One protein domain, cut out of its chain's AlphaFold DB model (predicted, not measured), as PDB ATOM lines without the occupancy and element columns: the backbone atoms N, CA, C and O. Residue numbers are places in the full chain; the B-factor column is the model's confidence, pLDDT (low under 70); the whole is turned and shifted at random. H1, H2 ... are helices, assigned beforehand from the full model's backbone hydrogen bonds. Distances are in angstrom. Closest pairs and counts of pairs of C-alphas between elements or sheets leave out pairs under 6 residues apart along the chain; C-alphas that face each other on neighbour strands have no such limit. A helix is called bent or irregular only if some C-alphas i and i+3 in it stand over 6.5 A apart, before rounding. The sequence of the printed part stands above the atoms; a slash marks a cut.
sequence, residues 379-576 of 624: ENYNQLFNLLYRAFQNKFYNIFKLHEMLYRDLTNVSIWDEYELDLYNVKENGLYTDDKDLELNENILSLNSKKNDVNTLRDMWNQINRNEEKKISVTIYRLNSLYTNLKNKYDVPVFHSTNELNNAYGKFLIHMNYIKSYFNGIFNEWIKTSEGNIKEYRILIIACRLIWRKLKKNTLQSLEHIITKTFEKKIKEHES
ATOM      1  N   GLU A 379      45.714  27.577 -66.965       47.66
ATOM      2  CA  GLU A 379      45.164  26.435 -67.708       47.66
ATOM      3  C   GLU A 379      44.700  25.300 -66.784       47.66
ATOM      4  O   GLU A 379      43.889  24.463 -67.185       47.66
ATOM      5  N   ASN A 380      45.150  25.275 -65.528       52.03
ATOM      6  CA  ASN A 380      44.924  24.160 -64.604       52.03
ATOM      7  C   ASN A 380      43.543  24.206 -63.918       52.03
ATOM      8  O   ASN A 380      42.890  23.172 -63.751       52.03
ATOM      9  N   TYR A 381      43.055  25.409 -63.596       51.09
ATOM     10  CA  TYR A 381      41.706  25.633 -63.059       51.09
ATOM     11  C   TYR A 381      40.633  25.190 -64.062       51.09
ATOM     12  O   TYR A 381      39.738  24.397 -63.754       51.09
ATOM     13  N   ASN A 382      40.816  25.606 -65.318       58.50
ATOM     14  CA  ASN A 382      39.999  25.159 -66.436       58.50
ATOM     15  C   ASN A 382      40.096  23.644 -66.629       58.50
ATOM     16  O   ASN A 382      39.094  23.018 -66.949       58.50
ATOM     17  N   GLN A 383      41.252  23.014 -66.406       61.69
ATOM     18  CA  GLN A 383      41.378  21.563 -66.538       61.69
ATOM     19  C   GLN A 383      40.582  20.789 -65.490       61.69
ATOM     20  O   GLN A 383      39.873  19.869 -65.887       61.69
ATOM     21  N   LEU A 384      40.658  21.131 -64.198       64.31
ATOM     22  CA  LEU A 384      39.925  20.396 -63.155       64.31
ATOM     23  C   LEU A 384      38.409  20.594 -63.285       64.31
ATOM     24  O   LEU A 384      37.641  19.635 -63.179       64.31
ATOM     25  N   PHE A 385      37.997  21.821 -63.606       64.88
ATOM     26  CA  PHE A 385      36.620  22.168 -63.935       64.88
ATOM     27  C   PHE A 385      36.114  21.409 -65.168       64.88
ATOM     28  O   PHE A 385      35.060  20.776 -65.131       64.88
ATOM     29  N   ASN A 386      36.896  21.394 -66.251       66.62
ATOM     30  CA  ASN A 386      36.577  20.637 -67.460       66.62
ATOM     31  C   ASN A 386      36.547  19.129 -67.196       66.62
ATOM     32  O   ASN A 386      35.802  18.414 -67.863       66.62
ATOM     33  N   LEU A 387      37.331  18.628 -66.239       68.50
ATOM     34  CA  LEU A 387      37.333  17.225 -65.834       68.50
ATOM     35  C   LEU A 387      36.049  16.860 -65.089       68.50
ATOM     36  O   LEU A 387      35.428  15.863 -65.440       68.50
ATOM     37  N   LEU A 388      35.613  17.698 -64.144       68.25
ATOM     38  CA  LEU A 388      34.309  17.588 -63.484       68.25
ATOM     39  C   LEU A 388      33.170  17.643 -64.510       68.25
ATOM     40  O   LEU A 388      32.330  16.747 -64.554       68.25
ATOM     41  N   TYR A 389      33.186  18.637 -65.399       68.44
ATOM     42  CA  TYR A 389      32.180  18.788 -66.448       68.44
ATOM     43  C   TYR A 389      32.131  17.563 -67.375       68.44
ATOM     44  O   TYR A 389      31.059  17.018 -67.637       68.44
ATOM     45  N   ARG A 390      33.288  17.061 -67.827       67.88
ATOM     46  CA  ARG A 390      33.376  15.830 -68.631       67.88
ATOM     47  C   ARG A 390      32.921  14.599 -67.854       67.88
ATOM     48  O   ARG A 390      32.254  13.749 -68.436       67.88
ATOM     49  N   ALA A 391      33.252  14.495 -66.568       63.81
ATOM     50  CA  ALA A 391      32.845  13.381 -65.721       63.81
ATOM     51  C   ALA A 391      31.321  13.308 -65.559       63.81
ATOM     52  O   ALA A 391      30.766  12.213 -65.625       63.81
ATOM     53  N   PHE A 392      30.638  14.448 -65.437       62.31
ATOM     54  CA  PHE A 392      29.173  14.497 -65.392       62.31
ATOM     55  C   PHE A 392      28.511  14.192 -66.739       62.31
ATOM     56  O   PHE A 392      27.460  13.554 -66.781       62.31
ATOM     57  N   GLN A 393      29.137  14.594 -67.848       62.09
ATOM     58  CA  GLN A 393      28.645  14.300 -69.199       62.09
ATOM     59  C   GLN A 393      28.876  12.839 -69.619       62.09
ATOM     60  O   GLN A 393      28.264  12.357 -70.578       62.09
ATOM     61  N   ASN A 394      29.749  12.110 -68.920       60.97
ATOM     62  CA  ASN A 394      30.066  10.737 -69.272       60.97
ATOM     63  C   ASN A 394      28.920   9.774 -68.891       60.97
ATOM     64  O   ASN A 394      28.312   9.851 -67.816       60.97
ATOM     65  N   LYS A 395      28.594   8.841 -69.793       54.59
ATOM     66  CA  LYS A 395      27.515   7.860 -69.570       54.59
ATOM     67  C   LYS A 395      27.941   6.712 -68.655       54.59
ATOM     68  O   LYS A 395      27.069   6.041 -68.107       54.59
ATOM     69  N   PHE A 396      29.246   6.512 -68.480       56.78
ATOM     70  CA  PHE A 396      29.806   5.468 -67.629       56.78
ATOM     71  C   PHE A 396      29.686   5.801 -66.138       56.78
ATOM     72  O   PHE A 396      29.583   6.963 -65.742       56.78
ATOM     73  N   TYR A 397      29.681   4.753 -65.317       59.09
ATOM     74  CA  TYR A 397      29.727   4.868 -63.865       59.09
ATOM     75  C   TYR A 397      31.070   5.479 -63.445       59.09
ATOM     76  O   TYR A 397      32.125   4.968 -63.810       59.09
ATOM     77  N   ASN A 398      31.021   6.575 -62.692       67.94
ATOM     78  CA  ASN A 398      32.176   7.154 -62.018       67.94
ATOM     79  C   ASN A 398      31.750   7.642 -60.629       67.94
ATOM     80  O   ASN A 398      30.566   7.897 -60.378       67.94
ATOM     81  N   ILE A 399      32.715   7.773 -59.719       72.19
ATOM     82  CA  ILE A 399      32.432   8.148 -58.330       72.19
ATOM     83  C   ILE A 399      31.794   9.540 -58.209       72.19
ATOM     84  O   ILE A 399      31.016   9.800 -57.290       72.19
ATOM     85  N   PHE A 400      32.078  10.428 -59.163       74.00
ATOM     86  CA  PHE A 400      31.514  11.774 -59.192       74.00
ATOM     87  C   PHE A 400      30.018  11.765 -59.454       74.00
ATOM     88  O   PHE A 400      29.298  12.546 -58.851       74.00
ATOM     89  N   LYS A 401      29.538  10.856 -60.300       75.06
ATOM     90  CA  LYS A 401      28.121  10.692 -60.614       75.06
ATOM     91  C   LYS A 401      27.368   9.997 -59.487       75.06
ATOM     92  O   LYS A 401      26.246  10.382 -59.182       75.06
ATOM     93  N   LEU A 402      27.994   9.014 -58.834       73.94
ATOM     94  CA  LEU A 402      27.407   8.364 -57.659       73.94
ATOM     95  C   LEU A 402      27.153   9.369 -56.528       73.94
ATOM     96  O   LEU A 402      26.128   9.304 -55.854       73.94
ATOM     97  N   HIS A 403      28.070  10.321 -56.353       74.81
ATOM     98  CA  HIS A 403      27.965  11.367 -55.342       74.81
ATOM     99  C   HIS A 403      27.807  12.759 -55.961       74.81
ATOM    100  O   HIS A 403      28.387  13.728 -55.471       74.81
ATOM    101  N   GLU A 404      27.006  12.870 -57.025       77.06
ATOM    102  CA  GLU A 404      26.847  14.097 -57.819       77.06
ATOM    103  C   GLU A 404      26.536  15.325 -56.965       77.06
ATOM    104  O   GLU A 404      27.113  16.390 -57.178       77.06
ATOM    105  N   MET A 405      25.708  15.162 -55.930       71.94
ATOM    106  CA  MET A 405      25.347  16.248 -55.018       71.94
ATOM    107  C   MET A 405      26.550  16.916 -54.332       71.94
ATOM    108  O   MET A 405      26.477  18.101 -54.027       71.94
ATOM    109  N   LEU A 406      27.665  16.206 -54.118       71.38
ATOM    110  CA  LEU A 406      28.875  16.776 -53.505       71.38
ATOM    111  C   LEU A 406      29.687  17.625 -54.471       71.38
ATOM    112  O   LEU A 406      30.355  18.575 -54.069       71.38
ATOM    113  N   TYR A 407      29.666  17.238 -55.738       77.31
ATOM    114  CA  TYR A 407      30.525  17.798 -56.768       77.31
ATOM    115  C   TYR A 407      29.796  18.853 -57.601       77.31
ATOM    116  O   TYR A 407      30.445  19.673 -58.246       77.31
ATOM    117  N   ARG A 408      28.457  18.874 -57.565       78.75
ATOM    118  CA  ARG A 408      27.622  19.841 -58.282       78.75
ATOM    119  C   ARG A 408      28.028  21.275 -57.969       78.75
ATOM    120  O   ARG A 408      28.219  22.064 -58.886       78.75
ATOM    121  N   ASP A 409      28.238  21.600 -56.699       78.06
ATOM    122  CA  ASP A 409      28.589  22.965 -56.292       78.06
ATOM    123  C   ASP A 409      29.987  23.385 -56.772       78.06
ATOM    124  O   ASP A 409      30.244  24.572 -56.957       78.06
ATOM    125  N   LEU A 410      30.873  22.424 -57.056       81.00
ATOM    126  CA  LEU A 410      32.195  22.699 -57.626       81.00
ATOM    127  C   LEU A 410      32.133  23.125 -59.096       81.00
ATOM    128  O   LEU A 410      33.128  23.619 -59.620       81.00
ATOM    129  N   THR A 411      30.981  22.974 -59.756       77.38
ATOM    130  CA  THR A 411      30.748  23.516 -61.104       77.38
ATOM    131  C   THR A 411      30.473  25.023 -61.104       77.38
ATOM    132  O   THR A 411      30.332  25.620 -62.169       77.38
ATOM    133  N   ASN A 412      30.432  25.666 -59.934       79.69
ATOM    134  CA  ASN A 412      30.334  27.113 -59.823       79.69
ATOM    135  C   ASN A 412      31.663  27.709 -59.346       79.69
ATOM    136  O   ASN A 412      32.075  27.498 -58.210       79.69
ATOM    137  N   VAL A 413      32.303  28.511 -60.199       76.19
ATOM    138  CA  VAL A 413      33.584  29.177 -59.912       76.19
ATOM    139  C   VAL A 413      33.510  30.051 -58.656       76.19
ATOM    140  O   VAL A 413      34.451  30.054 -57.871       76.19
ATOM    141  N   SER A 414      32.377  30.714 -58.390       79.94
ATOM    142  CA  SER A 414      32.253  31.590 -57.217       79.94
ATOM    143  C   SER A 414      32.392  30.836 -55.891       79.94
ATOM    144  O   SER A 414      32.828  31.414 -54.901       79.94
ATOM    145  N   ILE A 415      32.043  29.543 -55.865       82.94
ATOM    146  CA  ILE A 415      32.173  28.687 -54.678       82.94
ATOM    147  C   ILE A 415      33.643  28.449 -54.334       82.94
ATOM    148  O   ILE A 415      33.990  28.335 -53.159       82.94
ATOM    149  N   TRP A 416      34.521  28.397 -55.334       85.00
ATOM    150  CA  TRP A 416      35.946  28.192 -55.103       85.00
ATOM    151  C   TRP A 416      36.586  29.411 -54.458       85.00
ATOM    152  O   TRP A 416      37.343  29.249 -53.504       85.00
ATOM    153  N   ASP A 417      36.223  30.608 -54.918       84.00
ATOM    154  CA  ASP A 417      36.691  31.861 -54.326       84.00
ATOM    155  C   ASP A 417      36.125  32.068 -52.917       84.00
ATOM    156  O   ASP A 417      36.866  32.404 -51.994       84.00
ATOM    157  N   GLU A 418      34.818  31.843 -52.734       87.00
ATOM    158  CA  GLU A 418      34.134  32.024 -51.448       87.00
ATOM    159  C   GLU A 418      34.711  31.115 -50.359       87.00
ATOM    160  O   GLU A 418      34.902  31.542 -49.218       87.00
ATOM    161  N   TYR A 419      34.977  29.858 -50.712       87.06
ATOM    162  CA  TYR A 419      35.469  28.854 -49.782       87.06
ATOM    163  C   TYR A 419      36.970  28.608 -49.902       87.06
ATOM    164  O   TYR A 419      37.433  27.648 -49.300       87.06
ATOM    165  N   GLU A 420      37.730  29.439 -50.622       89.19
ATOM    166  CA  GLU A 420      39.198  29.370 -50.765       89.19
ATOM    167  C   GLU A 420      39.714  27.986 -51.215       89.19
ATOM    168  O   GLU A 420      40.674  27.446 -50.663       89.19
ATOM    169  N   LEU A 421      39.021  27.346 -52.159       87.00
ATOM    170  CA  LEU A 421      39.260  25.945 -52.535       87.00
ATOM    171  C   LEU A 421      40.441  25.728 -53.483       87.00
ATOM    172  O   LEU A 421      40.812  24.576 -53.720       87.00
ATOM    173  N   ASP A 422      40.997  26.803 -54.037       81.56
ATOM    174  CA  ASP A 422      42.108  26.713 -54.975       81.56
ATOM    175  C   ASP A 422      43.333  26.055 -54.314       81.56
ATOM    176  O   ASP A 422      43.694  26.339 -53.170       81.56
ATOM    177  N   LEU A 423      43.949  25.125 -55.040       81.62
ATOM    178  CA  LEU A 423      45.174  24.454 -54.622       81.62
ATOM    179  C   LEU A 423      46.422  25.255 -55.006       81.62
ATOM    180  O   LEU A 423      47.445  25.098 -54.346       81.62
ATOM    181  N   TYR A 424      46.346  26.075 -56.057       75.00
ATOM    182  CA  TYR A 424      47.477  26.794 -56.645       75.00
ATOM    183  C   TYR A 424      47.584  28.214 -56.098       75.00
ATOM    184  O   TYR A 424      48.656  28.628 -55.668       75.00
ATOM    185  N   ASN A 425      46.470  28.948 -56.082       73.00
ATOM    186  CA  ASN A 425      46.451  30.344 -55.668       73.00
ATOM    187  C   ASN A 425      45.762  30.511 -54.314       73.00
ATOM    188  O   ASN A 425      44.598  30.902 -54.198       73.00
ATOM    189  N   VAL A 426      46.501  30.163 -53.267       69.94
ATOM    190  CA  VAL A 426      46.009  30.238 -51.899       69.94
ATOM    191  C   VAL A 426      46.313  31.612 -51.318       69.94
ATOM    192  O   VAL A 426      47.462  32.046 -51.286       69.94
ATOM    193  N   LYS A 427      45.289  32.289 -50.797       73.00
ATOM    194  CA  LYS A 427      45.486  33.540 -50.060       73.00
ATOM    195  C   LYS A 427      46.166  33.248 -48.725       73.00
ATOM    196  O   LYS A 427      45.585  32.577 -47.869       73.00
ATOM    197  N   GLU A 428      47.361  33.800 -48.527       67.69
ATOM    198  CA  GLU A 428      47.969  33.875 -47.199       67.69
ATOM    199  C   GLU A 428      46.994  34.595 -46.249       67.69
ATOM    200  O   GLU A 428      46.450  35.651 -46.578       67.69
ATOM    201  N   ASN A 429      46.738  33.995 -45.082       68.50
ATOM    202  CA  ASN A 429      45.785  34.478 -44.071       68.50
ATOM    203  C   ASN A 429      44.299  34.504 -44.497       68.50
ATOM    204  O   ASN A 429      43.538  35.380 -44.073       68.50
ATOM    205  N   GLY A 430      43.865  33.534 -45.306       77.19
ATOM    206  CA  GLY A 430      42.452  33.331 -45.636       77.19
ATOM    207  C   GLY A 430      41.548  33.001 -44.431       77.19
ATOM    208  O   GLY A 430      41.992  32.591 -43.359       77.19
ATOM    209  N   LEU A 431      40.231  33.150 -44.598       83.69
ATOM    210  CA  LEU A 431      39.228  32.814 -43.575       83.69
ATOM    211  C   LEU A 431      39.178  31.302 -43.289       83.69
ATOM    212  O   LEU A 431      38.830  30.862 -42.179       83.69
ATOM    213  N   TYR A 432      39.476  30.493 -44.304       84.69
ATOM    214  CA  TYR A 432      39.450  29.034 -44.249       84.69
ATOM    215  C   TYR A 432      40.839  28.406 -44.333       84.69
ATOM    216  O   TYR A 432      40.986  27.232 -43.974       84.69
ATOM    217  N   THR A 433      41.829  29.181 -44.759       86.25
ATOM    218  CA  THR A 433      43.196  28.740 -45.014       86.25
ATOM    219  C   THR A 433      44.116  28.997 -43.817       86.25
ATOM    220  O   THR A 433      44.096  30.080 -43.238       86.25
ATOM    221  N   ASP A 434      44.940  28.013 -43.455       87.50
ATOM    222  CA  ASP A 434      46.076  28.166 -42.538       87.50
ATOM    223  C   ASP A 434      47.412  27.739 -43.174       87.50
ATOM    224  O   ASP A 434      47.440  27.159 -44.257       87.50
ATOM    225  N   ASP A 435      48.531  27.996 -42.488       86.56
ATOM    226  CA  ASP A 435      49.881  27.645 -42.967       86.56
ATOM    227  C   ASP A 435      50.015  26.160 -43.335       86.56
ATOM    228  O   ASP A 435      50.767  25.787 -44.235       86.56
ATOM    229  N   LYS A 436      49.257  25.291 -42.654       89.31
ATOM    230  CA  LYS A 436      49.272  23.856 -42.931       89.31
ATOM    231  C   LYS A 436      48.567  23.526 -44.246       89.31
ATOM    232  O   LYS A 436      48.918  22.534 -44.878       89.31
ATOM    233  N   ASP A 437      47.597  24.321 -44.688       89.12
ATOM    234  CA  ASP A 437      47.024  24.149 -46.023       89.12
ATOM    235  C   ASP A 437      48.023  24.445 -47.128       89.12
ATOM    236  O   ASP A 437      47.966  23.759 -48.143       89.12
ATOM    237  N   LEU A 438      48.927  25.411 -46.940       88.19
ATOM    238  CA  LEU A 438      49.971  25.715 -47.922       88.19
ATOM    239  C   LEU A 438      50.880  24.495 -48.115       88.19
ATOM    240  O   LEU A 438      51.008  23.992 -49.230       88.19
ATOM    241  N   GLU A 439      51.386  23.933 -47.013       90.00
ATOM    242  CA  GLU A 439      52.189  22.702 -47.024       90.00
ATOM    243  C   GLU A 439      51.422  21.524 -47.654       90.00
ATOM    244  O   GLU A 439      51.943  20.781 -48.489       90.00
ATOM    245  N   LEU A 440      50.156  21.329 -47.275       91.44
ATOM    246  CA  LEU A 440      49.333  20.253 -47.829       91.44
ATOM    247  C   LEU A 440      49.059  20.453 -49.321       91.44
ATOM    248  O   LEU A 440      49.032  19.470 -50.056       91.44
ATOM    249  N   ASN A 441      48.878  21.687 -49.784       90.50
ATOM    250  CA  ASN A 441      48.641  21.987 -51.190       90.50
ATOM    251  C   ASN A 441      49.871  21.690 -52.037       90.50
ATOM    252  O   ASN A 441      49.742  20.984 -53.034       90.50
ATOM    253  N   GLU A 442      51.060  22.115 -51.610       88.06
ATOM    254  CA  GLU A 442      52.315  21.748 -52.275       88.06
ATOM    255  C   GLU A 442      52.460  20.224 -52.378       88.06
ATOM    256  O   GLU A 442      52.726  19.682 -53.456       88.06
ATOM    257  N   ASN A 443      52.169  19.512 -51.286       89.31
ATOM    258  CA  ASN A 443      52.190  18.054 -51.263       89.31
ATOM    259  C   ASN A 443      51.189  17.441 -52.260       89.31
ATOM    260  O   ASN A 443      51.561  16.544 -53.017       89.31
ATOM    261  N   ILE A 444      49.949  17.939 -52.332       88.94
ATOM    262  CA  ILE A 444      48.924  17.480 -53.291       88.94
ATOM    263  C   ILE A 444      49.350  17.751 -54.742       88.94
ATOM    264  O   ILE A 444      49.120  16.928 -55.640       88.94
ATOM    265  N   LEU A 445      49.953  18.910 -54.997       86.19
ATOM    266  CA  LEU A 445      50.406  19.311 -56.327       86.19
ATOM    267  C   LEU A 445      51.620  18.499 -56.788       86.19
ATOM    268  O   LEU A 445      51.703  18.166 -57.971       86.19
ATOM    269  N   SER A 446      52.482  18.082 -55.859       85.19
ATOM    270  CA  SER A 446      53.637  17.217 -56.133       85.19
ATOM    271  C   SER A 446      53.275  15.761 -56.472       85.19
ATOM    272  O   SER A 446      54.113  15.016 -56.987       85.19
ATOM    273  N   LEU A 447      52.030  15.335 -56.214       83.56
ATOM    274  CA  LEU A 447      51.574  13.974 -56.505       83.56
ATOM    275  C   LEU A 447      51.658  13.664 -58.006       83.56
ATOM    276  O   LEU A 447      51.043  14.347 -58.823       83.56
ATOM    277  N   ASN A 448      52.325  12.558 -58.353       74.75
ATOM    278  CA  ASN A 448      52.417  12.061 -59.725       74.75
ATOM    279  C   ASN A 448      51.901  10.610 -59.853       74.75
ATOM    280  O   ASN A 448      52.227   9.746 -59.037       74.75
ATOM    281  N   SER A 449      51.113  10.322 -60.894       62.53
ATOM    282  CA  SER A 449      50.357   9.065 -61.052       62.53
ATOM    283  C   SER A 449      51.221   7.804 -61.150       62.53
ATOM    284  O   SER A 449      50.746   6.719 -60.847       62.53
ATOM    285  N   LYS A 450      52.502   7.932 -61.519       58.72
ATOM    286  CA  LYS A 450      53.426   6.795 -61.687       58.72
ATOM    287  C   LYS A 450      54.204   6.398 -60.421       58.72
ATOM    288  O   LYS A 450      54.944   5.419 -60.469       58.72
ATOM    289  N   LYS A 451      54.111   7.153 -59.316       57.56
ATOM    290  CA  LYS A 451      54.993   6.978 -58.136       57.56
ATOM    291  C   LYS A 451      54.293   6.875 -56.781       57.56
ATOM    292  O   LYS A 451      54.962   6.558 -55.801       57.56
ATOM    293  N   ASN A 452      52.998   7.154 -56.700       65.94
ATOM    294  CA  ASN A 452      52.343   7.293 -55.403       65.94
ATOM    295  C   ASN A 452      51.732   5.974 -54.935       65.94
ATOM    296  O   ASN A 452      50.870   5.412 -55.608       65.94
ATOM    297  N   ASP A 453      52.143   5.523 -53.753       76.62
ATOM    298  CA  ASP A 453      51.501   4.410 -53.061       76.62
ATOM    299  C   ASP A 453      50.139   4.844 -52.484       76.62
ATOM    300  O   ASP A 453      49.941   5.991 -52.066       76.62
ATOM    301  N   VAL A 454      49.194   3.906 -52.410       82.62
ATOM    302  CA  VAL A 454      47.861   4.111 -51.823       82.62
ATOM    303  C   VAL A 454      47.972   4.567 -50.367       82.62
ATOM    304  O   VAL A 454      47.154   5.372 -49.914       82.62
ATOM    305  N   ASN A 455      48.996   4.111 -49.637       85.38
ATOM    306  CA  ASN A 455      49.242   4.565 -48.269       85.38
ATOM    307  C   ASN A 455      49.581   6.058 -48.216       85.38
ATOM    308  O   ASN A 455      49.033   6.764 -47.377       85.38
ATOM    309  N   THR A 456      50.380   6.571 -49.157       87.06
ATOM    310  CA  THR A 456      50.695   8.006 -49.240       87.06
ATOM    311  C   THR A 456      49.434   8.839 -49.471       87.06
ATOM    312  O   THR A 456      49.220   9.847 -48.798       87.06
ATOM    313  N   LEU A 457      48.552   8.392 -50.371       89.31
ATOM    314  CA  LEU A 457      47.268   9.057 -50.631       89.31
ATOM    315  C   LEU A 457      46.338   9.003 -49.412       89.31
ATOM    316  O   LEU A 457      45.633   9.966 -49.107       89.31
ATOM    317  N   ARG A 458      46.342   7.891 -48.677       90.56
ATOM    318  CA  ARG A 458      45.572   7.734 -47.438       90.56
ATOM    319  C   ARG A 458      46.096   8.619 -46.313       90.56
ATOM    320  O   ARG A 458      45.301   9.230 -45.603       90.56
ATOM    321  N   ASP A 459      47.406   8.718 -46.156       91.00
ATOM    322  CA  ASP A 459      48.014   9.572 -45.140       91.00
ATOM    323  C   ASP A 459      47.728  11.042 -45.423       91.00
ATOM    324  O   ASP A 459      47.294  11.765 -44.526       91.00
ATOM    325  N   MET A 460      47.869  11.471 -46.677       91.44
ATOM    326  CA  MET A 460      47.533  12.831 -47.093       91.44
ATOM    327  C   MET A 460      46.046  13.140 -46.875       91.44
ATOM    328  O   MET A 460      45.703  14.160 -46.278       91.44
ATOM    329  N   TRP A 461      45.161  12.209 -47.241       93.00
ATOM    330  CA  TRP A 461      43.720  12.309 -46.994       93.00
ATOM    331  C   TRP A 461      43.391  12.505 -45.509       93.00
ATOM    332  O   TRP A 461      42.596  13.374 -45.134       93.00
ATOM    333  N   ASN A 462      44.026  11.714 -44.642       92.19
ATOM    334  CA  ASN A 462      43.849  11.805 -43.197       92.19
ATOM    335  C   ASN A 462      44.364  13.139 -42.647       92.19
ATOM    336  O   ASN A 462      43.733  13.725 -41.766       92.19
ATOM    337  N   GLN A 463      45.496  13.629 -43.152       93.69
ATOM    338  CA  GLN A 463      46.062  14.908 -42.731       93.69
ATOM    339  C   GLN A 463      45.159  16.088 -43.097       93.69
ATOM    340  O   GLN A 463      44.952  16.958 -42.250       93.69
ATOM    341  N   ILE A 464      44.581  16.083 -44.301       92.88
ATOM    342  CA  ILE A 464      43.639  17.112 -44.767       92.88
ATOM    343  C   ILE A 464      42.380  17.113 -43.900       92.88
ATOM    344  O   ILE A 464      42.020  18.150 -43.343       92.88
ATOM    345  N   ASN A 465      41.751  15.948 -43.710       91.38
ATOM    346  CA  ASN A 465      40.545  15.834 -42.887       91.38
ATOM    347  C   ASN A 465      40.781  16.295 -41.446       91.38
ATOM    348  O   ASN A 465      39.973  17.041 -40.898       91.38
ATOM    349  N   ARG A 466      41.910  15.901 -40.842       91.69
ATOM    350  CA  ARG A 466      42.290  16.354 -39.496       91.69
ATOM    351  C   ARG A 466      42.538  17.860 -39.443       91.69
ATOM    352  O   ARG A 466      42.225  18.470 -38.424       91.69
ATOM    353  N   ASN A 467      43.108  18.456 -40.496       93.44
ATOM    354  CA  ASN A 467      43.324  19.901 -40.542       93.44
ATOM    355  C   ASN A 467      41.990  20.651 -40.531       93.44
ATOM    356  O   ASN A 467      41.763  21.501 -39.672       93.44
ATOM    357  N   GLU A 468      41.073  20.276 -41.423       91.62
ATOM    358  CA  GLU A 468      39.751  20.902 -41.515       91.62
ATOM    359  C   GLU A 468      38.935  20.726 -40.220       91.62
ATOM    360  O   GLU A 468      38.394  21.695 -39.684       91.62
ATOM    361  N   GLU A 469      38.935  19.528 -39.626       89.75
ATOM    362  CA  GLU A 469      38.315  19.271 -38.317       89.75
ATOM    363  C   GLU A 469      38.875  20.185 -37.212       89.75
ATOM    364  O   GLU A 469      38.124  20.754 -36.405       89.75
ATOM    365  N   LYS A 470      40.201  20.342 -37.168       90.50
ATOM    366  CA  LYS A 470      40.878  21.138 -36.144       90.50
ATOM    367  C   LYS A 470      40.480  22.607 -36.233       90.50
ATOM    368  O   LYS A 470      40.195  23.217 -35.201       90.50
ATOM    369  N   LYS A 471      40.405  23.173 -37.440       89.12
ATOM    370  CA  LYS A 471      39.998  24.573 -37.650       89.12
ATOM    371  C   LYS A 471      38.616  24.857 -37.072       89.12
ATOM    372  O   LYS A 471      38.401  25.896 -36.441       89.12
ATOM    373  N   ILE A 472      37.677  23.934 -37.258       84.50
ATOM    374  CA  ILE A 472      36.323  24.094 -36.724       84.50
ATOM    375  C   ILE A 472      36.331  23.984 -35.201       84.50
ATOM    376  O   ILE A 472      35.761  24.837 -34.522       84.50
ATOM    377  N   SER A 473      37.051  23.001 -34.662       84.69
ATOM    378  CA  SER A 473      37.183  22.798 -33.215       84.69
ATOM    379  C   SER A 473      37.748  24.036 -32.508       84.69
ATOM    380  O   SER A 473      37.193  24.495 -31.509       84.69
ATOM    381  N   VAL A 474      38.793  24.649 -33.076       86.88
ATOM    382  CA  VAL A 474      39.377  25.910 -32.582       86.88
ATOM    383  C   VAL A 474      38.368  27.059 -32.642       86.88
ATOM    384  O   VAL A 474      38.277  27.857 -31.708       86.88
ATOM    385  N   THR A 475      37.586  27.147 -33.719       83.69
ATOM    386  CA  THR A 475      36.565  28.193 -33.887       83.69
ATOM    387  C   THR A 475      35.485  28.083 -32.810       83.69
ATOM    388  O   THR A 475      35.150  29.075 -32.161       83.69
ATOM    389  N   ILE A 476      34.993  26.871 -32.552       81.19
ATOM    390  CA  ILE A 476      33.983  26.620 -31.521       81.19
ATOM    391  C   ILE A 476      34.531  26.930 -30.129       81.19
ATOM    392  O   ILE A 476      33.858  27.591 -29.338       81.19
ATOM    393  N   TYR A 477      35.765  26.515 -29.838       85.25
ATOM    394  CA  TYR A 477      36.424  26.837 -28.574       85.25
ATOM    395  C   TYR A 477      36.473  28.354 -28.327       85.25
ATOM    396  O   TYR A 477      36.082  28.833 -27.259       85.25
ATOM    397  N   ARG A 478      36.896  29.130 -29.336       83.69
ATOM    398  CA  ARG A 478      36.963  30.598 -29.256       83.69
ATOM    399  C   ARG A 478      35.588  31.224 -29.018       83.69
ATOM    400  O   ARG A 478      35.467  32.106 -28.170       83.69
ATOM    401  N   LEU A 479      34.555  30.748 -29.714       81.25
ATOM    402  CA  LEU A 479      33.182  31.236 -29.549       81.25
ATOM    403  C   LEU A 479      32.619  30.918 -28.160       81.25
ATOM    404  O   LEU A 479      32.042  31.798 -27.523       81.25
ATOM    405  N   ASN A 480      32.851  29.712 -27.641       81.25
ATOM    406  CA  ASN A 480      32.445  29.336 -26.284       81.25
ATOM    407  C   ASN A 480      33.146  30.186 -25.214       81.25
ATOM    408  O   ASN A 480      32.515  30.603 -24.238       81.25
ATOM    409  N   SER A 481      34.431  30.490 -25.409       84.06
ATOM    410  CA  SER A 481      35.182  31.387 -24.526       84.06
ATOM    411  C   SER A 481      34.610  32.809 -24.554       84.06
ATOM    412  O   SER A 481      34.310  33.383 -23.504       84.06
ATOM    413  N   LEU A 482      34.351  33.354 -25.748       83.00
ATOM    414  CA  LEU A 482      33.717  34.663 -25.921       83.00
ATOM    415  C   LEU A 482      32.345  34.720 -25.243       83.00
ATOM    416  O   LEU A 482      32.066  35.644 -24.480       83.00
ATOM    417  N   TYR A 483      31.514  33.709 -25.462       81.06
ATOM    418  CA  TYR A 483      30.204  33.601 -24.842       81.06
ATOM    419  C   TYR A 483      30.286  33.552 -23.307       81.06
ATOM    420  O   TYR A 483      29.563  34.278 -22.623       81.06
ATOM    421  N   THR A 484      31.209  32.762 -22.753       81.56
ATOM    422  CA  THR A 484      31.437  32.673 -21.300       81.56
ATOM    423  C   THR A 484      31.886  34.016 -20.721       81.56
ATOM    424  O   THR A 484      31.390  34.446 -19.678       81.56
ATOM    425  N   ASN A 485      32.762  34.733 -21.427       83.81
ATOM    426  CA  ASN A 485      33.207  36.065 -21.024       83.81
ATOM    427  C   ASN A 485      32.060  37.082 -21.031       83.81
ATOM    428  O   ASN A 485      31.923  37.860 -20.086       83.81
ATOM    429  N   LEU A 486      31.209  37.067 -22.062       80.06
ATOM    430  CA  LEU A 486      30.028  37.930 -22.131       80.06
ATOM    431  C   LEU A 486      29.045  37.614 -21.001       80.06
ATOM    432  O   LEU A 486      28.543  38.529 -20.349       80.06
ATOM    433  N   LYS A 487      28.821  36.328 -20.720       79.69
ATOM    434  CA  LYS A 487      27.959  35.872 -19.626       79.69
ATOM    435  C   LYS A 487      28.433  36.419 -18.283       79.69
ATOM    436  O   LYS A 487      27.632  37.003 -17.560       79.69
ATOM    437  N   ASN A 488      29.727  36.292 -17.995       81.06
ATOM    438  CA  ASN A 488      30.326  36.788 -16.756       81.06
ATOM    439  C   ASN A 488      30.299  38.321 -16.673       81.06
ATOM    440  O   ASN A 488      30.075  38.879 -15.605       81.06
ATOM    441  N   LYS A 489      30.505  39.016 -17.798       81.19
ATOM    442  CA  LYS A 489      30.511  40.485 -17.852       81.19
ATOM    443  C   LYS A 489      29.131  41.099 -17.609       81.19
ATOM    444  O   LYS A 489      29.045  42.158 -16.996       81.19
ATOM    445  N   TYR A 490      28.077  40.474 -18.126       75.50
ATOM    446  CA  TYR A 490      26.709  41.001 -18.063       75.50
ATOM    447  C   TYR A 490      25.823  40.316 -17.014       75.50
ATOM    448  O   TYR A 490      24.628  40.610 -16.972       75.50
ATOM    449  N   ASP A 491      26.404  39.432 -16.197       73.88
ATOM    450  CA  ASP A 491      25.733  38.668 -15.137       73.88
ATOM    451  C   ASP A 491      24.452  37.967 -15.633       73.88
ATOM    452  O   ASP A 491      23.365  38.079 -15.064       73.88
ATOM    453  N   VAL A 492      24.557  37.299 -16.788       68.38
ATOM    454  CA  VAL A 492      23.412  36.621 -17.415       68.38
ATOM    455  C   VAL A 492      23.174  35.264 -16.733       68.38
ATOM    456  O   VAL A 492      24.097  34.439 -16.700       68.38
ATOM    457  N   PRO A 493      21.949  34.976 -16.239       62.44
ATOM    458  CA  PRO A 493      21.640  33.724 -15.554       62.44
ATOM    459  C   PRO A 493      21.954  32.479 -16.391       62.44
ATOM    460  O   PRO A 493      21.682  32.422 -17.590       62.44
ATOM    461  N   VAL A 494      22.468  31.441 -15.725       57.12
ATOM    462  CA  VAL A 494      22.905  30.166 -16.326       57.12
ATOM    463  C   VAL A 494      21.788  29.452 -17.106       57.12
ATOM    464  O   VAL A 494      22.072  28.717 -18.048       57.12
ATOM    465  N   PHE A 495      20.520  29.659 -16.757       54.06
ATOM    466  CA  PHE A 495      19.436  28.791 -17.222       54.06
ATOM    467  C   PHE A 495      18.965  29.065 -18.662       54.06
ATOM    468  O   PHE A 495      18.629  28.130 -19.382       54.06
ATOM    469  N   HIS A 496      18.981  30.321 -19.120       50.50
ATOM    470  CA  HIS A 496      18.368  30.689 -20.408       50.50
ATOM    471  C   HIS A 496      19.266  30.505 -21.628       50.50
ATOM    472  O   HIS A 496      18.780  30.437 -22.749       50.50
ATOM    473  N   SER A 497      20.572  30.420 -21.422       53.09
ATOM    474  CA  SER A 497      21.543  30.591 -22.496       53.09
ATOM    475  C   SER A 497      22.362  29.308 -22.731       53.09
ATOM    476  O   SER A 497      22.752  28.975 -23.850       53.09
ATOM    477  N   THR A 498      22.530  28.489 -21.688       64.31
ATOM    478  CA  THR A 498      23.347  27.267 -21.737       64.31
ATOM    479  C   THR A 498      22.656  26.106 -22.471       64.31
ATOM    480  O   THR A 498      23.340  25.189 -22.912       64.31
ATOM    481  N   ASN A 499      21.326  26.107 -22.644       69.00
ATOM    482  CA  ASN A 499      20.628  24.996 -23.311       69.00
ATOM    483  C   ASN A 499      20.625  25.118 -24.848       69.00
ATOM    484  O   ASN A 499      20.901  24.135 -25.530       69.00
ATOM    485  N   GLU A 500      20.387  26.317 -25.397       68.50
ATOM    486  CA  GLU A 500      20.437  26.557 -26.851       68.50
ATOM    487  C   GLU A 500      21.857  26.352 -27.401       68.50
ATOM    488  O   GLU A 500      22.036  25.653 -28.400       68.50
ATOM    489  N   LEU A 501      22.875  26.872 -26.701       73.50
ATOM    490  CA  LEU A 501      24.280  26.693 -27.073       73.50
ATOM    491  C   LEU A 501      24.691  25.213 -27.071       73.50
ATOM    492  O   LEU A 501      25.315  24.736 -28.016       73.50
ATOM    493  N   ASN A 502      24.298  24.467 -26.034       75.75
ATOM    494  CA  ASN A 502      24.607  23.040 -25.942       75.75
ATOM    495  C   ASN A 502      23.869  22.206 -26.991       75.75
ATOM    496  O   ASN A 502      24.431  21.238 -27.496       75.75
ATOM    497  N   ASN A 503      22.640  22.577 -27.353       75.62
ATOM    498  CA  ASN A 503      21.917  21.921 -28.440       75.62
ATOM    499  C   ASN A 503      22.605  22.176 -29.792       75.62
ATOM    500  O   ASN A 503      22.841  21.238 -30.551       75.62
ATOM    501  N   ALA A 504      23.008  23.421 -30.069       72.12
ATOM    502  CA  ALA A 504      23.776  23.752 -31.270       72.12
ATOM    503  C   ALA A 504      25.099  22.971 -31.337       72.12
ATOM    504  O   ALA A 504      25.436  22.411 -32.379       72.12
ATOM    505  N   TYR A 505      25.801  22.852 -30.207       76.56
ATOM    506  CA  TYR A 505      27.019  22.051 -30.107       76.56
ATOM    507  C   TYR A 505      26.764  20.551 -30.330       76.56
ATOM    508  O   TYR A 505      27.504  19.895 -31.061       76.56
ATOM    509  N   GLY A 506      25.684  20.007 -29.763       74.81
ATOM    510  CA  GLY A 506      25.274  18.619 -29.978       74.81
ATOM    511  C   GLY A 506      24.986  18.315 -31.451       74.81
ATOM    512  O   GLY A 506      25.511  17.341 -31.990       74.81
ATOM    513  N   LYS A 507      24.226  19.183 -32.132       73.50
ATOM    514  CA  LYS A 507      23.965  19.069 -33.578       73.50
ATOM    515  C   LYS A 507      25.255  19.108 -34.387       73.50
ATOM    516  O   LYS A 507      25.452  18.278 -35.272       73.50
ATOM    517  N   PHE A 508      26.158  20.026 -34.051       77.19
ATOM    518  CA  PHE A 508      27.456  20.126 -34.704       77.19
ATOM    519  C   PHE A 508      28.254  18.815 -34.615       77.19
ATOM    520  O   PHE A 508      28.719  18.316 -35.640       77.19
ATOM    521  N   LEU A 509      28.367  18.219 -33.424       78.56
ATOM    522  CA  LEU A 509      29.091  16.956 -33.231       78.56
ATOM    523  C   LEU A 509      28.499  15.808 -34.058       78.56
ATOM    524  O   LEU A 509      29.239  14.988 -34.605       78.56
ATOM    525  N   ILE A 510      27.171  15.759 -34.177       78.06
ATOM    526  CA  ILE A 510      26.478  14.766 -35.006       78.06
ATOM    527  C   ILE A 510      26.852  14.954 -36.480       78.06
ATOM    528  O   ILE A 510      27.306  14.001 -37.117       78.06
ATOM    529  N   HIS A 511      26.735  16.174 -37.013       76.12
ATOM    530  CA  HIS A 511      27.082  16.468 -38.407       76.12
ATOM    531  C   HIS A 511      28.561  16.203 -38.707       76.12
ATOM    532  O   HIS A 511      28.893  15.643 -39.749       76.12
ATOM    533  N   MET A 512      29.447  16.540 -37.775       79.81
ATOM    534  CA  MET A 512      30.880  16.292 -37.886       79.81
ATOM    535  C   MET A 512      31.201  14.795 -38.003       79.81
ATOM    536  O   MET A 512      31.969  14.387 -38.874       79.81
ATOM    537  N   ASN A 513      30.596  13.958 -37.156       79.81
ATOM    538  CA  ASN A 513      30.790  12.506 -37.205       79.81
ATOM    539  C   ASN A 513      30.196  11.879 -38.472       79.81
ATOM    540  O   ASN A 513      30.793  10.962 -39.044       79.81
ATOM    541  N   TYR A 514      29.049  12.391 -38.926       79.69
ATOM    542  CA  TYR A 514      28.447  11.982 -40.190       79.69
ATOM    543  C   TYR A 514      29.379  12.281 -41.369       79.69
ATOM    544  O   TYR A 514      29.722  11.367 -42.116       79.69
ATOM    545  N   ILE A 515      29.873  13.519 -41.475       80.81
ATOM    546  CA  ILE A 515      30.782  13.957 -42.543       80.81
ATOM    547  C   ILE A 515      32.048  13.094 -42.581       80.81
ATOM    548  O   ILE A 515      32.417  12.605 -43.647       80.81
ATOM    549  N   LYS A 516      32.676  12.826 -41.429       83.50
ATOM    550  CA  LYS A 516      33.844  11.929 -41.346       83.50
ATOM    551  C   LYS A 516      33.553  10.532 -41.884       83.50
ATOM    552  O   LYS A 516      34.348   9.978 -42.640       83.50
ATOM    553  N   SER A 517      32.436   9.949 -41.458       81.50
ATOM    554  CA  SER A 517      32.070   8.580 -41.828       81.50
ATOM    555  C   SER A 517      31.761   8.490 -43.319       81.50
ATOM    556  O   SER A 517      32.254   7.597 -44.005       81.50
ATOM    557  N   TYR A 518      31.008   9.464 -43.821       81.56
ATOM    558  CA  TYR A 518      30.626   9.576 -45.218       81.56
ATOM    559  C   TYR A 518      31.845   9.748 -46.131       81.56
ATOM    560  O   TYR A 518      32.036   8.965 -47.060       81.56
ATOM    561  N   PHE A 519      32.743  10.684 -45.816       84.88
ATOM    562  CA  PHE A 519      33.952  10.907 -46.607       84.88
ATOM    563  C   PHE A 519      34.923   9.732 -46.577       84.88
ATOM    564  O   PHE A 519      35.502   9.395 -47.609       84.88
ATOM    565  N   ASN A 520      35.063   9.053 -45.439       87.25
ATOM    566  CA  ASN A 520      35.831   7.812 -45.389       87.25
ATOM    567  C   ASN A 520      35.220   6.720 -46.278       87.25
ATOM    568  O   ASN A 520      35.965   5.951 -46.883       87.25
ATOM    569  N   GLY A 521      33.889   6.652 -46.380       85.94
ATOM    570  CA  GLY A 521      33.198   5.765 -47.317       85.94
ATOM    571  C   GLY A 521      33.594   6.052 -48.763       85.94
ATOM    572  O   GLY A 521      34.138   5.172 -49.432       85.94
ATOM    573  N   ILE A 522      33.430   7.306 -49.193       86.00
ATOM    574  CA  ILE A 522      33.741   7.751 -50.560       86.00
ATOM    575  C   ILE A 522      35.209   7.513 -50.898       86.00
ATOM    576  O   ILE A 522      35.526   6.985 -51.955       86.00
ATOM    577  N   PHE A 523      36.127   7.853 -49.994       89.69
ATOM    578  CA  PHE A 523      37.552   7.650 -50.235       89.69
ATOM    579  C   PHE A 523      37.922   6.169 -50.390       89.69
ATOM    580  O   PHE A 523      38.715   5.805 -51.259       89.69
ATOM    581  N   ASN A 524      37.329   5.290 -49.579       88.38
ATOM    582  CA  ASN A 524      37.562   3.851 -49.693       88.38
ATOM    583  C   ASN A 524      36.968   3.261 -50.977       88.38
ATOM    584  O   ASN A 524      37.521   2.306 -51.517       88.38
ATOM    585  N   GLU A 525      35.851   3.800 -51.455       85.81
ATOM    586  CA  GLU A 525      35.260   3.427 -52.738       85.81
ATOM    587  C   GLU A 525      36.103   3.938 -53.912       85.81
ATOM    588  O   GLU A 525      36.394   3.186 -54.842       85.81
ATOM    589  N   TRP A 526      36.603   5.170 -53.814       88.25
ATOM    590  CA  TRP A 526      37.504   5.775 -54.789       88.25
ATOM    591  C   TRP A 526      38.784   4.958 -54.965       88.25
ATOM    592  O   TRP A 526      39.129   4.605 -56.091       88.25
ATOM    593  N   ILE A 527      39.453   4.578 -53.867       86.44
ATOM    594  CA  ILE A 527      40.669   3.747 -53.916       86.44
ATOM    595  C   ILE A 527      40.428   2.444 -54.691       86.44
ATOM    596  O   ILE A 527      41.320   1.974 -55.390       86.44
ATOM    597  N   LYS A 528      39.239   1.844 -54.559       83.44
ATOM    598  CA  LYS A 528      38.913   0.563 -55.202       83.44
ATOM    599  C   LYS A 528      38.596   0.689 -56.691       83.44
ATOM    600  O   LYS A 528      38.712  -0.305 -57.395       83.44
ATOM    601  N   THR A 529      38.139   1.856 -57.144       78.06
ATOM    602  CA  THR A 529      37.510   2.027 -58.468       78.06
ATOM    603  C   THR A 529      38.301   2.901 -59.438       78.06
ATOM    604  O   THR A 529      38.106   2.778 -60.640       78.06
ATOM    605  N   SER A 530      39.185   3.771 -58.946       71.62
ATOM    606  CA  SER A 530      39.832   4.825 -59.749       71.62
ATOM    607  C   SER A 530      41.258   4.519 -60.217       71.62
ATOM    608  O   SER A 530      41.897   5.387 -60.810       71.62
ATOM    609  N   GLU A 531      41.798   3.342 -59.877       73.25
ATOM    610  CA  GLU A 531      43.185   2.939 -60.181       73.25
ATOM    611  C   GLU A 531      44.253   3.977 -59.761       73.25
ATOM    612  O   GLU A 531      45.344   4.044 -60.322       73.25
ATOM    613  N   GLY A 532      43.958   4.809 -58.753       72.81
ATOM    614  CA  GLY A 532      44.886   5.834 -58.267       72.81
ATOM    615  C   GLY A 532      44.959   7.090 -59.142       72.81
ATOM    616  O   GLY A 532      45.974   7.792 -59.133       72.81
ATOM    617  N   ASN A 533      43.899   7.414 -59.887       81.38
ATOM    618  CA  ASN A 533      43.838   8.618 -60.714       81.38
ATOM    619  C   ASN A 533      43.990   9.909 -59.882       81.38
ATOM    620  O   ASN A 533      43.052  10.406 -59.259       81.38
ATOM    621  N   ILE A 534      45.181  10.512 -59.923       83.50
ATOM    622  CA  ILE A 534      45.524  11.704 -59.128       83.50
ATOM    623  C   ILE A 534      44.627  12.907 -59.437       83.50
ATOM    624  O   ILE A 534      44.347  13.708 -58.544       83.50
ATOM    625  N   LYS A 535      44.141  13.050 -60.676       80.50
ATOM    626  CA  LYS A 535      43.236  14.157 -61.013       80.50
ATOM    627  C   LYS A 535      41.902  14.001 -60.286       80.50
ATOM    628  O   LYS A 535      41.378  14.978 -59.755       80.50
ATOM    629  N   GLU A 536      41.403  12.773 -60.196       82.44
ATOM    630  CA  GLU A 536      40.189  12.475 -59.440       82.44
ATOM    631  C   GLU A 536      40.385  12.656 -57.937       82.44
ATOM    632  O   GLU A 536      39.529  13.227 -57.263       82.44
ATOM    633  N   TYR A 537      41.547  12.250 -57.427       86.44
ATOM    634  CA  TYR A 537      41.920  12.456 -56.032       86.44
ATOM    635  C   TYR A 537      41.902  13.939 -55.634       86.44
ATOM    636  O   TYR A 537      41.374  14.301 -54.582       86.44
ATOM    637  N   ARG A 538      42.430  14.822 -56.492       87.25
ATOM    638  CA  ARG A 538      42.414  16.277 -56.264       87.25
ATOM    639  C   ARG A 538      40.989  16.820 -56.175       87.25
ATOM    640  O   ARG A 538      40.689  17.580 -55.258       87.25
ATOM    641  N   ILE A 539      40.101  16.387 -57.072       85.62
ATOM    642  CA  ILE A 539      38.677  16.761 -57.043       85.62
ATOM    643  C   ILE A 539      38.016  16.284 -55.743       85.62
ATOM    644  O   ILE A 539      37.287  17.044 -55.107       85.62
ATOM    645  N   LEU A 540      38.302  15.051 -55.317       88.31
ATOM    646  CA  LEU A 540      37.785  14.486 -54.072       88.31
ATOM    647  C   LEU A 540      38.230  15.301 -52.843       88.31
ATOM    648  O   LEU A 540      37.414  15.583 -51.964       88.31
ATOM    649  N   ILE A 541      39.496  15.728 -52.790       90.69
ATOM    650  CA  ILE A 541      40.005  16.613 -51.729       90.69
ATOM    651  C   ILE A 541      39.266  17.951 -51.721       90.69
ATOM    652  O   ILE A 541      38.860  18.426 -50.658       90.69
ATOM    653  N   ILE A 542      39.083  18.563 -52.891       88.56
ATOM    654  CA  ILE A 542      38.416  19.862 -53.020       88.56
ATOM    655  C   ILE A 542      36.955  19.768 -52.560       88.56
ATOM    656  O   ILE A 542      36.507  20.599 -51.768       88.56
ATOM    657  N   ALA A 543      36.237  18.714 -52.959       87.19
ATOM    658  CA  ALA A 543      34.879  18.446 -52.484       87.19
ATOM    659  C   ALA A 543      34.837  18.251 -50.962       87.19
ATOM    660  O   ALA A 543      33.970  18.800 -50.278       87.19
ATOM    661  N   CYS A 544      35.806  17.515 -50.413       90.19
ATOM    662  CA  CYS A 544      35.931  17.307 -48.977       90.19
ATOM    663  C   CYS A 544      36.096  18.631 -48.218       90.19
ATOM    664  O   CYS A 544      35.343  18.911 -47.279       90.19
ATOM    665  N   ARG A 545      37.022  19.485 -48.669       91.88
ATOM    666  CA  ARG A 545      37.240  20.821 -48.102       91.88
ATOM    667  C   ARG A 545      35.991  21.687 -48.179       91.88
ATOM    668  O   ARG A 545      35.644  22.313 -47.182       91.88
ATOM    669  N   LEU A 546      35.284  21.694 -49.309       89.62
ATOM    670  CA  LEU A 546      34.057  22.475 -49.463       89.62
ATOM    671  C   LEU A 546      33.026  22.131 -48.383       89.62
ATOM    672  O   LEU A 546      32.518  23.026 -47.708       89.62
ATOM    673  N   ILE A 547      32.738  20.847 -48.170       87.25
ATOM    674  CA  ILE A 547      31.740  20.430 -47.176       87.25
ATOM    675  C   ILE A 547      32.185  20.778 -45.752       87.25
ATOM    676  O   ILE A 547      31.382  21.291 -44.969       87.25
ATOM    677  N   TRP A 548      33.463  20.579 -45.415       89.19
ATOM    678  CA  TRP A 548      33.999  21.000 -44.119       89.19
ATOM    679  C   TRP A 548      33.866  22.511 -43.898       89.19
ATOM    680  O   TRP A 548      33.440  22.960 -42.831       89.19
ATOM    681  N   ARG A 549      34.174  23.319 -44.913       90.56
ATOM    682  CA  ARG A 549      34.122  24.783 -44.823       90.56
ATOM    683  C   ARG A 549      32.686  25.310 -44.803       90.56
ATOM    684  O   ARG A 549      32.401  26.250 -44.056       90.56
ATOM    685  N   LYS A 550      31.751  24.651 -45.497       85.88
ATOM    686  CA  LYS A 550      30.300  24.868 -45.345       85.88
ATOM    687  C   LYS A 550      29.835  24.584 -43.919       85.88
ATOM    688  O   LYS A 550      29.179  25.435 -43.317       85.88
ATOM    689  N   LEU A 551      30.238  23.451 -43.338       84.12
ATOM    690  CA  LEU A 551      29.931  23.123 -41.942       84.12
ATOM    691  C   LEU A 551      30.468  24.199 -40.987       84.12
ATOM    692  O   LEU A 551      29.735  24.655 -40.108       84.12
ATOM    693  N   LYS A 552      31.717  24.647 -41.180       85.19
ATOM    694  CA  LYS A 552      32.327  25.737 -40.397       85.19
ATOM    695  C   LYS A 552      31.480  27.009 -40.459       85.19
ATOM    696  O   LYS A 552      31.145  27.561 -39.413       85.19
ATOM    697  N   LYS A 553      31.116  27.451 -41.669       85.12
ATOM    698  CA  LYS A 553      30.320  28.666 -41.907       85.12
ATOM    699  C   LYS A 553      28.961  28.595 -41.207       85.12
ATOM    700  O   LYS A 553      28.631  29.488 -40.432       85.12
ATOM    701  N   ASN A 554      28.222  27.504 -41.406       80.88
ATOM    702  CA  ASN A 554      26.886  27.320 -40.829       80.88
ATOM    703  C   ASN A 554      26.928  27.243 -39.295       80.88
ATOM    704  O   ASN A 554      26.059  27.784 -38.607       80.88
ATOM    705  N   THR A 555      27.962  26.598 -38.749       79.00
ATOM    706  CA  THR A 555      28.183  26.517 -37.299       79.00
ATOM    707  C   THR A 555      28.451  27.898 -36.712       79.00
ATOM    708  O   THR A 555      27.848  28.263 -35.705       79.00
ATOM    709  N   LEU A 556      29.310  28.687 -37.360       83.31
ATOM    710  CA  LEU A 556      29.631  30.044 -36.927       83.31
ATOM    711  C   LEU A 556      28.388  30.942 -36.944       83.31
ATOM    712  O   LEU A 556      28.076  31.540 -35.921       83.31
ATOM    713  N   GLN A 557      27.617  30.938 -38.034       82.12
ATOM    714  CA  GLN A 557      26.364  31.698 -38.135       82.12
ATOM    715  C   GLN A 557      25.342  31.301 -37.057       82.12
ATOM    716  O   GLN A 557      24.731  32.163 -36.425       82.12
ATOM    717  N   SER A 558      25.180  29.999 -36.805       77.06
ATOM    718  CA  SER A 558      24.258  29.499 -35.776       77.06
ATOM    719  C   SER A 558      24.673  29.952 -34.373       77.06
ATOM    720  O   SER A 558      23.837  30.393 -33.582       77.06
ATOM    721  N   LEU A 559      25.969  29.877 -34.060       77.19
ATOM    722  CA  LEU A 559      26.509  30.304 -32.771       77.19
ATOM    723  C   LEU A 559      26.433  31.827 -32.599       77.19
ATOM    724  O   LEU A 559      26.011  32.296 -31.544       77.19
ATOM    725  N   GLU A 560      26.775  32.602 -33.627       82.19
ATOM    726  CA  GLU A 560      26.645  34.063 -33.628       82.19
ATOM    727  C   GLU A 560      25.201  34.506 -33.406       82.19
ATOM    728  O   GLU A 560      24.956  35.424 -32.617       82.19
ATOM    729  N   HIS A 561      24.236  33.831 -34.034       83.12
ATOM    730  CA  HIS A 561      22.816  34.098 -33.831       83.12
ATOM    731  C   HIS A 561      22.401  33.869 -32.369       83.12
ATOM    732  O   HIS A 561      21.781  34.745 -31.761       83.12
ATOM    733  N   ILE A 562      22.799  32.739 -31.770       79.56
ATOM    734  CA  ILE A 562      22.509  32.418 -30.362       79.56
ATOM    735  C   ILE A 562      23.139  33.452 -29.422       79.56
ATOM    736  O   ILE A 562      22.467  33.953 -28.515       79.56
ATOM    737  N   ILE A 563      24.410  33.807 -29.640       80.25
ATOM    738  CA  ILE A 563      25.115  34.816 -28.837       80.25
ATOM    739  C   ILE A 563      24.392  36.162 -28.953       80.25
ATOM    740  O   ILE A 563      24.044  36.766 -27.938       80.25
ATOM    741  N   THR A 564      24.111  36.616 -30.173       82.00
ATOM    742  CA  THR A 564      23.467  37.910 -30.424       82.00
ATOM    743  C   THR A 564      22.102  37.980 -29.753       82.00
ATOM    744  O   THR A 564      21.856  38.911 -28.991       82.00
ATOM    745  N   LYS A 565      21.257  36.961 -29.937       82.75
ATOM    746  CA  LYS A 565      19.931  36.854 -29.307       82.75
ATOM    747  C   LYS A 565      20.017  36.862 -27.779       82.75
ATOM    748  O   LYS A 565      19.250  37.555 -27.116       82.75
ATOM    749  N   THR A 566      20.978  36.134 -27.208       77.81
ATOM    750  CA  THR A 566      21.173  36.056 -25.750       77.81
ATOM    751  C   THR A 566      21.527  37.416 -25.148       77.81
ATOM    752  O   THR A 566      21.038  37.774 -24.075       77.81
ATOM    753  N   PHE A 567      22.382  38.185 -25.826       79.62
ATOM    754  CA  PHE A 567      22.907  39.448 -25.302       79.62
ATOM    755  C   PHE A 567      22.212  40.696 -25.864       79.62
ATOM    756  O   PHE A 567      22.522  41.797 -25.413       79.62
ATOM    757  N   GLU A 568      21.240  40.562 -26.768       81.69
ATOM    758  CA  GLU A 568      20.588  41.674 -27.473       81.69
ATOM    759  C   GLU A 568      20.049  42.747 -26.517       81.69
ATOM    760  O   GLU A 568      20.342  43.937 -26.658       81.69
ATOM    761  N   LYS A 569      19.307  42.329 -25.485       75.19
ATOM    762  CA  LYS A 569      18.744  43.243 -24.482       75.19
ATOM    763  C   LYS A 569      19.840  43.990 -23.718       75.19
ATOM    764  O   LYS A 569      19.728  45.193 -23.503       75.19
ATOM    765  N   LYS A 570      20.922  43.298 -23.350       76.75
ATOM    766  CA  LYS A 570      22.059  43.891 -22.629       76.75
ATOM    767  C   LYS A 570      22.862  44.851 -23.502       76.75
ATOM    768  O   LYS A 570      23.285  45.899 -23.018       76.75
ATOM    769  N   ILE A 571      23.014  44.538 -24.787       75.50
ATOM    770  CA  ILE A 571      23.631  45.427 -25.776       75.50
ATOM    771  C   ILE A 571      22.803  46.717 -25.897       75.50
ATOM    772  O   ILE A 571      23.355  47.804 -25.724       75.50
ATOM    773  N   LYS A 572      21.476  46.607 -26.054       80.00
ATOM    774  CA  LYS A 572      20.545  47.753 -26.127       80.00
ATOM    775  C   LYS A 572      20.546  48.618 -24.859       80.00
ATOM    776  O   LYS A 572      20.566  49.850 -24.947       80.00
ATOM    777  N   GLU A 573      20.551  47.998 -23.676       78.69
ATOM    778  CA  GLU A 573      20.658  48.697 -22.382       78.69
ATOM    779  C   GLU A 573      21.953  49.527 -22.310       78.69
ATOM    780  O   GLU A 573      21.935  50.712 -21.964       78.69
ATOM    781  N   HIS A 574      23.081  48.933 -22.698       75.56
ATOM    782  CA  HIS A 574      24.386  49.585 -22.650       75.56
ATOM    783  C   HIS A 574      24.543  50.706 -23.693       75.56
ATOM    784  O   HIS A 574      25.110  51.760 -23.390       75.56
ATOM    785  N   GLU A 575      24.017  50.532 -24.906       81.19
ATOM    786  CA  GLU A 575      23.970  51.590 -25.926       81.19
ATOM    787  C   GLU A 575      23.145  52.794 -25.463       81.19
ATOM    788  O   GLU A 575      23.574  53.945 -25.603       81.19
ATOM    789  N   SER A 576      22.000  52.533 -24.830       79.62
ATOM    790  CA  SER A 576      21.139  53.572 -24.259       79.62
ATOM    791  C   SER A 576      21.857  54.349 -23.153       79.62
ATOM    792  O   SER A 576      21.843  55.583 -23.147       79.62
TER     793      SER A 576
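Overview. This is residues 379 to 576 of the 624 residues of the protein "PRESAN domain-containing protein" of Plasmodium falciparum Tanzania (2000708) (UniProt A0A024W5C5). Three long helices, H6, H7 and H8a, run side by side as an up-and-down bundle, each running against the one before it, and make a rod. Toward the end where H8a begins, the short helices H1, H2 and H3 pack on the bundle and H5 packs on H6; at the other end H8 bends and its last arm, H8b, turns off. There are 198 printed residues with eight named helices, H1 to H8 in chain order, and no named strand; the class is all helix. The whole is only just loose, close to compact, with a radius of gyration of the C-alphas of 20.1 A, and spans 65 by 31 by 30 A.

Arrangement. Start at H8, residues 534 to 576, the hub, which touches four other helices. By its hydrogen bonds it was assigned as one helix, but it is bent: C-alphas 566 and 569 are 7.7 A apart, and its arms H8a, residues 534 to 566, and H8b, residues 569 to 576, stand at a steep tilt of 68 degrees, only just short of about perpendicular. H8a touches H6, residues 454 to 490, the same way at a shallow tilt of 9 degrees; their closest C-alphas, Ile 472 and Lys 552, are 5.7 A apart. H7, residues 494 to 529, forms a helical hairpin with H8a, closest at the C-alphas of Ser 497 and Thr 566, 6.4 A. H6 and H7 are close but not clearly touching, with the C-alphas of Val 454 and Ile 527 7.5 A apart. Outward, H5, residues 435 to 446, and H6 form a helical hairpin; the C-alphas of Leu 440 and Ile 464 are closest, 7.2 A. H3, residues 404 to 411, touches H8a about perpendicular, at 90 degrees, with the C-alphas of Tyr 407 and Ala 543 6.1 A apart. H1, residues 379 to 393, only just touches H8a, with 3 pairs of C-alphas within 8 A, the closest Leu 384 and Ile 539, 7.2 A. H2, residues 399 to 402, touches H7, closest at the C-alphas of Ile 399 and Trp 526, 6.6 A. H4, residues 413 to 418, touches no helix but is near H8a. Every O i to N i+4 pair is within hydrogen-bond range in H1, H4, H5, H6, H8a and H8b; H7 has 27 of 32, H3 has 1 of 4 beside 3 of 5 O i to N i+3 pairs, and H2 is too short for an i+4 pair.

Along the chain. Find C-alpha 534 at (45.524, 11.704, -59.128); from there H8a runs 48.0 A to C-alpha 566, and H8b ends at C-alpha 576, (21.139, 53.572, -24.259). H6 measures 54.3 A and H7 52.7 A. H1, 20.6 A long, begins at C-alpha 379, (45.164, 26.435, -67.708). H5 measures 17.2 A. H3 and H7 are irregular, but only just: C-alphas 406 and 409, and likewise 496 and 499, are 6.8 A apart.

Size, cuts and confidence. The two C-alphas farthest apart, Lys 450 and Ser 576, are 68.1 A apart. The printed part has no cut. The link from H4 to H5, residues 419 to 434, is long. The mean pLDDT of the printed part is 78.9; look for values under 70 at residues 379 to 398, 426, 428 to 429, 449 to 452 and 492 to 500.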